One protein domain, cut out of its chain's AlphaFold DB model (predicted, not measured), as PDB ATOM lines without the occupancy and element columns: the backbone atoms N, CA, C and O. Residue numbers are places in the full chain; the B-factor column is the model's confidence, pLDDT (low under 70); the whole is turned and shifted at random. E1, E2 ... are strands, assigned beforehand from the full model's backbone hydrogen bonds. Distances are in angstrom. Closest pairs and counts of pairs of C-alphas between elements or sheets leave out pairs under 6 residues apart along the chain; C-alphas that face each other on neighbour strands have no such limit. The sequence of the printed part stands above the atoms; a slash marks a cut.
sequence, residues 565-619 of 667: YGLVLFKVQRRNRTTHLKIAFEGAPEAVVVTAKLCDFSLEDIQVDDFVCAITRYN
ATOM      1  N   TYR A 565     258.728 325.901 407.124       93.38
ATOM      2  CA  TYR A 565     258.108 326.291 408.390       93.38
ATOM      3  C   TYR A 565     257.644 325.069 409.184       93.38
ATOM      4  O   TYR A 565     257.273 324.038 408.615       93.38
ATOM      5  N   GLY A 566     257.633 325.188 410.510       94.00
ATOM      6  CA  GLY A 566     257.037 324.198 411.396       94.00
ATOM      7  C   GLY A 566     256.368 324.809 412.619       94.00
ATOM      8  O   GLY A 566     256.770 325.867 413.096       94.00
ATOM      9  N   LEU A 567     255.343 324.118 413.116       95.75
ATOM     10  CA  LEU A 567     254.538 324.503 414.273       95.75
ATOM     11  C   LEU A 567     254.887 323.615 415.472       95.75
ATOM     12  O   LEU A 567     254.855 322.381 415.372       95.75
ATOM     13  N   VAL A 568     255.226 324.227 416.607       95.94
ATOM     14  CA  VAL A 568     255.595 323.508 417.834       95.94
ATOM     15  C   VAL A 568     254.343 322.934 418.499       95.94
ATOM     16  O   VAL A 568     253.615 323.637 419.188       95.94
ATOM     17  N   LEU A 569     254.110 321.632 418.331       95.94
ATOM     18  CA  LEU A 569     252.922 320.953 418.858       95.94
ATOM     19  C   LEU A 569     253.014 320.675 420.365       95.94
ATOM     20  O   LEU A 569     252.020 320.764 421.076       95.94
ATOM     21  N   PHE A 570     254.195 320.279 420.859       95.62
ATOM     22  CA  PHE A 570     254.379 319.888 422.263       95.62
ATOM     23  C   PHE A 570     255.800 320.169 422.763       95.62
ATOM     24  O   PHE A 570     256.779 319.817 422.098       95.62
ATOM     25  N   LYS A 571     255.923 320.680 423.995       95.00
ATOM     26  CA  LYS A 571     257.181 320.693 424.766       95.00
ATOM     27  C   LYS A 571     257.242 319.458 425.670       95.00
ATOM     28  O   LYS A 571     256.320 319.230 426.447       95.00
ATOM     29  N   VAL A 572     258.323 318.676 425.619       93.00
ATOM     30  CA  VAL A 572     258.489 317.481 426.468       93.00
ATOM     31  C   VAL A 572     259.495 317.751 427.583       93.00
ATOM     32  O   VAL A 572     260.715 317.791 427.374       93.00
ATOM     33  N   GLN A 573     258.969 317.942 428.792       92.56
ATOM     34  CA  GLN A 573     259.739 318.335 429.968       92.56
ATOM     35  C   GLN A 573     260.140 317.146 430.854       92.56
ATOM     36  O   GLN A 573     259.412 316.164 430.989       92.56
ATOM     37  N   ARG A 574     261.299 317.258 431.511       91.56
ATOM     38  CA  ARG A 574     261.782 316.326 432.541       91.56
ATOM     39  C   ARG A 574     262.502 317.127 433.625       91.56
ATOM     40  O   ARG A 574     263.403 317.892 433.305       91.56
ATOM     41  N   ARG A 575     262.121 316.953 434.900       92.25
ATOM     42  CA  ARG A 575     262.651 317.745 436.039       92.25
ATOM     43  C   ARG A 575     262.568 319.269 435.791       92.25
ATOM     44  O   ARG A 575     263.548 319.981 435.979       92.25
ATOM     45  N   ASN A 576     261.409 319.740 435.325       89.75
ATOM     46  CA  ASN A 576     261.112 321.147 435.005       89.75
ATOM     47  C   ASN A 576     262.079 321.809 433.997       89.75
ATOM     48  O   ASN A 576     262.264 323.020 434.032       89.75
ATOM     49  N   ARG A 577     262.680 321.024 433.092       92.12
ATOM     50  CA  ARG A 577     263.418 321.515 431.917       92.12
ATOM     51  C   ARG A 577     262.885 320.875 430.642       92.12
ATOM     52  O   ARG A 577     262.581 319.679 430.644       92.12
ATOM     53  N   THR A 578     262.788 321.636 429.558       92.44
ATOM     54  CA  THR A 578     262.389 321.140 428.236       92.44
ATOM     55  C   THR A 578     263.531 320.330 427.627       92.44
ATOM     56  O   THR A 578     264.614 320.842 427.367       92.44
ATOM     57  N   THR A 579     263.299 319.034 427.409       92.88
ATOM     58  CA  THR A 579     264.326 318.116 426.878       92.88
ATOM     59  C   THR A 579     264.287 318.001 425.360       92.88
ATOM     60  O   THR A 579     265.326 317.835 424.723       92.88
ATOM     61  N   HIS A 580     263.086 318.075 424.788       93.06
ATOM     62  CA  HIS A 580     262.842 318.070 423.354       93.06
ATOM     63  C   HIS A 580     261.480 318.695 423.034       93.06
ATOM     64  O   HIS A 580     260.598 318.781 423.894       93.06
ATOM     65  N   LEU A 581     261.319 319.114 421.785       93.94
ATOM     66  CA  LEU A 581     260.064 319.564 421.194       93.94
ATOM     67  C   LEU A 581     259.527 318.478 420.252       93.94
ATOM     68  O   LEU A 581     260.302 317.695 419.697       93.94
ATOM     69  N   LYS A 582     258.212 318.455 420.034       93.94
ATOM     70  CA  LYS A 582     257.589 317.811 418.869       93.94
ATOM     71  C   LYS A 582     257.041 318.896 417.956       93.94
ATOM     72  O   LYS A 582     256.242 319.712 418.411       93.94
ATOM     73  N   ILE A 583     257.467 318.899 416.698       94.19
ATOM     74  CA  ILE A 583     257.186 319.976 415.744       94.19
ATOM     75  C   ILE A 583     256.687 319.361 414.434       94.19
ATOM     76  O   ILE A 583     257.338 318.470 413.888       94.19
ATOM     77  N   ALA A 584     255.537 319.804 413.930       93.69
ATOM     78  CA  ALA A 584     255.080 319.434 412.590       93.69
ATOM     79  C   ALA A 584     255.686 320.401 411.571       93.69
ATOM     80  O   ALA A 584     255.552 321.607 411.746       93.69
ATOM     81  N   PHE A 585     256.335 319.882 410.528       91.06
ATOM     82  CA  PHE A 585     256.974 320.684 409.479       91.06
ATOM     83  C   PHE A 585     256.232 320.573 408.147       91.06
ATOM     84  O   PHE A 585     255.640 319.540 407.832       91.06
ATOM     85  N   GLU A 586     256.301 321.627 407.341       88.69
ATOM     86  CA  GLU A 586     255.801 321.619 405.969       88.69
ATOM     87  C   GLU A 586     256.424 320.464 405.160       88.69
ATOM     88  O   GLU A 586     257.625 320.205 405.217       88.69
ATOM     89  N   GLY A 587     255.592 319.712 404.434       79.81
ATOM     90  CA  GLY A 587     256.023 318.540 403.662       79.81
ATOM     91  C   GLY A 587     256.394 317.291 404.482       79.81
ATOM     92  O   GLY A 587     256.644 316.240 403.885       79.81
ATOM     93  N   ALA A 588     256.394 317.353 405.819       80.69
ATOM     94  CA  ALA A 588     256.643 316.212 406.700       80.69
ATOM     95  C   ALA A 588     255.312 315.567 407.163       80.69
ATOM     96  O   ALA A 588     254.577 316.192 407.925       80.69
ATOM     97  N   PRO A 589     254.967 314.326 406.747       73.69
ATOM     98  CA  PRO A 589     253.740 313.647 407.193       73.69
ATOM     99  C   PRO A 589     253.681 313.300 408.695       73.69
ATOM    100  O   PRO A 589     252.598 313.045 409.214       73.69
ATOM    101  N   GLU A 590     254.815 313.274 409.394       80.00
ATOM    102  CA  GLU A 590     254.935 312.990 410.828       80.00
ATOM    103  C   GLU A 590     255.692 314.109 411.560       80.00
ATOM    104  O   GLU A 590     256.658 314.674 411.038       80.00
ATOM    105  N   ALA A 591     255.283 314.394 412.801       86.25
ATOM    106  CA  ALA A 591     255.916 315.403 413.647       86.25
ATOM    107  C   ALA A 591     257.310 314.965 414.132       86.25
ATOM    108  O   ALA A 591     257.491 313.883 414.695       86.25
ATOM    109  N   VAL A 592     258.288 315.849 413.960       85.81
ATOM    110  CA  VAL A 592     259.709 315.614 414.226       85.81
ATOM    111  C   VAL A 592     260.033 315.873 415.695       85.81
ATOM    112  O   VAL A 592     259.578 316.858 416.281       85.81
ATOM    113  N   VAL A 593     260.850 315.001 416.295       88.31
ATOM    114  CA  VAL A 593     261.419 315.207 417.634       88.31
ATOM    115  C   VAL A 593     262.696 316.035 417.516       88.31
ATOM    116  O   VAL A 593     263.687 315.576 416.954       88.31
ATOM    117  N   VAL A 594     262.676 317.245 418.072       88.06
ATOM    118  CA  VAL A 594     263.781 318.210 417.999       88.06
ATOM    119  C   VAL A 594     264.423 318.377 419.374       88.06
ATOM    120  O   VAL A 594     263.729 318.591 420.366       88.06
ATOM    121  N   THR A 595     265.752 318.284 419.446       87.62
ATOM    122  CA  THR A 595     266.522 318.464 420.691       87.62
ATOM    123  C   THR A 595     267.362 319.735 420.626       87.62
ATOM    124  O   THR A 595     267.704 320.187 419.536       87.62
ATOM    125  N   ALA A 596     267.768 320.264 421.784       86.25
ATOM    126  CA  ALA A 596     268.526 321.516 421.894       86.25
ATOM    127  C   ALA A 596     269.848 321.539 421.095       86.25
ATOM    128  O   ALA A 596     270.383 322.606 420.839       86.25
ATOM    129  N   LYS A 597     270.376 320.376 420.684       81.81
ATOM    130  CA  LYS A 597     271.587 320.268 419.853       81.81
ATOM    131  C   LYS A 597     271.381 320.633 418.375       81.81
ATOM    132  O   LYS A 597     272.361 320.661 417.643       81.81
ATOM    133  N   LEU A 598     270.136 320.825 417.934       81.62
ATOM    134  CA  LEU A 598     269.774 321.115 416.537       81.62
ATOM    135  C   LEU A 598     269.267 322.559 416.343       81.62
ATOM    136  O   LEU A 598     269.023 322.991 415.220       81.62
ATOM    137  N   CYS A 599     269.062 323.288 417.441       85.94
ATOM    138  CA  CYS A 599     268.496 324.632 417.458       85.94
ATOM    139  C   CYS A 599     269.598 325.659 417.719       85.94
ATOM    140  O   CYS A 599     270.463 325.417 418.560       85.94
ATOM    141  N   ASP A 600     269.524 326.824 417.074       87.38
ATOM    142  CA  ASP A 600     270.310 327.997 417.489       87.38
ATOM    143  C   ASP A 600     269.649 328.789 418.639       87.38
ATOM    144  O   ASP A 600     270.245 329.710 419.199       87.38
ATOM    145  N   PHE A 601     268.447 328.370 419.053       88.94
ATOM    146  CA  PHE A 601     267.651 328.938 420.139       88.94
ATOM    147  C   PHE A 601     267.509 328.002 421.355       88.94
ATOM    148  O   PHE A 601     267.566 326.773 421.260       88.94
ATOM    149  N   SER A 602     267.232 328.595 422.518       92.00
ATOM    150  CA  SER A 602     266.867 327.879 423.748       92.00
ATOM    151  C   SER A 602     265.494 327.208 423.624       92.00
ATOM    152  O   SER A 602     264.508 327.849 423.260       92.00
ATOM    153  N   LEU A 603     265.389 325.931 424.011       93.31
ATOM    154  CA  LEU A 603     264.096 325.231 424.053       93.31
ATOM    155  C   LEU A 603     263.148 325.766 425.139       93.31
ATOM    156  O   LEU A 603     261.955 325.462 425.105       93.31
ATOM    157  N   GLU A 604     263.643 326.523 426.121       92.44
ATOM    158  CA  GLU A 604     262.787 327.097 427.162       92.44
ATOM    159  C   GLU A 604     262.017 328.323 426.643       92.44
ATOM    160  O   GLU A 604     260.838 328.462 426.968       92.44
ATOM    161  N   ASP A 605     262.615 329.093 425.728       92.12
ATOM    162  CA  ASP A 605     262.087 330.358 425.172       92.12
ATOM    163  C   ASP A 605     261.094 330.150 424.004       92.12
ATOM    164  O   ASP A 605     260.636 331.095 423.357       92.12
ATOM    165  N   ILE A 606     260.775 328.889 423.715       93.94
ATOM    166  CA  ILE A 606     259.770 328.434 422.749       93.94
ATOM    167  C   ILE A 606     258.457 328.138 423.484       93.94
ATOM    168  O   ILE A 606     258.488 327.521 424.548       93.94
ATOM    169  N   GLN A 607     257.304 328.491 422.921       95.00
ATOM    170  CA  GLN A 607     255.993 328.028 423.399       95.00
ATOM    171  C   GLN A 607     255.410 326.908 422.526       95.00
ATOM    172  O   GLN A 607     255.978 326.526 421.505       95.00
ATOM    173  N   VAL A 608     254.290 326.328 422.963       96.12
ATOM    174  CA  VAL A 608     253.409 325.579 422.052       96.12
ATOM    175  C   VAL A 608     252.739 326.589 421.115       96.12
ATOM    176  O   VAL A 608     252.509 327.727 421.518       96.12
ATOM    177  N   ASP A 609     252.492 326.181 419.874       96.12
ATOM    178  CA  ASP A 609     252.007 327.010 418.762       96.12
ATOM    179  C   ASP A 609     252.978 328.117 418.280       96.12
ATOM    180  O   ASP A 609     252.644 328.875 417.369       96.12
ATOM    181  N   ASP A 610     254.217 328.166 418.794       95.88
ATOM    182  CA  ASP A 610     255.305 328.944 418.178       95.88
ATOM    183  C   ASP A 610     255.645 328.393 416.779       95.88
ATOM    184  O   ASP A 610     255.673 327.175 416.553       95.88
ATOM    185  N   PHE A 611     256.003 329.296 415.863       94.06
ATOM    186  CA  PHE A 611     256.576 328.951 414.564       94.06
ATOM    187  C   PHE A 611     258.107 328.872 414.625       94.06
ATOM    188  O   PHE A 611     258.782 329.742 415.180       94.06
ATOM    189  N   VAL A 612     258.662 327.843 413.990       93.69
ATOM    190  CA  VAL A 612     260.103 327.672 413.770       93.69
ATOM    191  C   VAL A 612     260.409 327.475 412.288       93.69
ATOM    192  O   VAL A 612     259.592 326.973 411.518       93.69
ATOM    193  N   CYS A 613     261.609 327.881 411.903       91.88
ATOM    194  CA  CYS A 613     262.130 327.880 410.547       91.88
ATOM    195  C   CYS A 613     263.218 326.794 410.466       91.88
ATOM    196  O   CYS A 613     264.037 326.674 411.376       91.88
ATOM    197  N   ALA A 614     263.236 325.971 409.416       89.00
ATOM    198  CA  ALA A 614     264.139 324.823 409.314       89.00
ATOM    199  C   ALA A 614     264.842 324.750 407.952       89.00
ATOM    200  O   ALA A 614     264.198 324.622 406.909       89.00
ATOM    201  N   ILE A 615     266.175 324.764 407.963       87.81
ATOM    202  CA  ILE A 615     266.993 324.490 406.774       87.81
ATOM    203  C   ILE A 615     267.024 322.973 406.575       87.81
ATOM    204  O   ILE A 615     267.517 322.268 407.444       87.81
ATOM    205  N   THR A 616     266.503 322.447 405.464       86.56
ATOM    206  CA  THR A 616     266.381 320.989 405.247       86.56
ATOM    207  C   THR A 616     266.915 320.564 403.883       86.56
ATOM    208  O   THR A 616     267.014 321.382 402.974       86.56
ATOM    209  N   ARG A 617     267.285 319.286 403.716       87.56
ATOM    210  CA  ARG A 617     267.712 318.723 402.416       87.56
ATOM    211  C   ARG A 617     266.552 318.030 401.702       87.56
ATOM    212  O   ARG A 617     265.672 317.496 402.381       87.56
ATOM    213  N   TYR A 618     266.569 317.978 400.366       86.12
ATOM    214  CA  TYR A 618     265.510 317.344 399.562       86.12
ATOM    215  C   TYR A 618     265.175 315.917 400.042       86.12
ATOM    216  O   TYR A 618     266.056 315.093 400.290       86.12
ATOM    217  N   ASN A 619     263.877 315.609 400.139       84.38
ATOM    218  CA  ASN A 619     263.376 314.325 400.635       84.38
ATOM    219  C   ASN A 619     263.687 313.168 399.664       84.38
ATOM    220  O   ASN A 619     262.936 312.918 398.722       84.38
TER     221      ASN A 619
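This is residues 565 to 619 of the 667 residues of an uncharacterized protein of Ancylostoma ceylanicum (UniProt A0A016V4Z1). A long hairpin, E1 and E2, forms the backbone of a strongly twisted, curled sheet, with short E3 beside E2 and short E4 beside the beginning of E1. The long link, residues 596 to 610, crosses from one edge of this sheet to the other on its curled-in side. The printed part has 55 residues, with no named helix and four named strands, E1 to E4 along the chain; the sheet order is E3 E2 E1 E4, antiparallel throughout, and the class is all strand. It is compact, with a radius of gyration of the C-alphas of 11.0 A, yet elongated, spanning 36 by 19 by 15 A.

Start at E1, residues 565 to 574, which bends by 54 degrees at residue 569. After a tight link comes E2, residues 577 to 585, in a hairpin with E1, antiparallel at 154 degrees; look at N 572 and O 580, 2.9 A apart. A short link leads to E3, residues 592 to 595, an edge strand in a hairpin with E2, antiparallel at 148 degrees; N 594 and O 581 are 2.9 A apart. These three form a meander, each strand the antiparallel neighbour of the one before. E4, residues 611 to 615, is the other edge strand, antiparallel to E1: N 566 and O 612 are 2.8 A apart, and the facing C-alphas 565 and 613 are 4.8 A apart. E4 completes a Greek key, a meander E1 E2 E3 whose first strand neighbours the fourth. E3 and E4 are apart.

Find C-alpha 565 at (258.108, 326.291, 408.390); E1 runs 26.4 A to C-alpha 574 at (261.782, 316.326, 432.541). E2 measures 23.4 A, E3 9.8 A and E4 13.8 A, ending at C-alpha 615, (266.993, 324.490, 406.774).

The C-alphas farthest apart, of Arg 575 and Tyr 618, are 36.6 A apart. The printed part has no cut, and the link from E3 to E4 is long. Mean pLDDT of the printed part is 90.2; no printed residue is under 70.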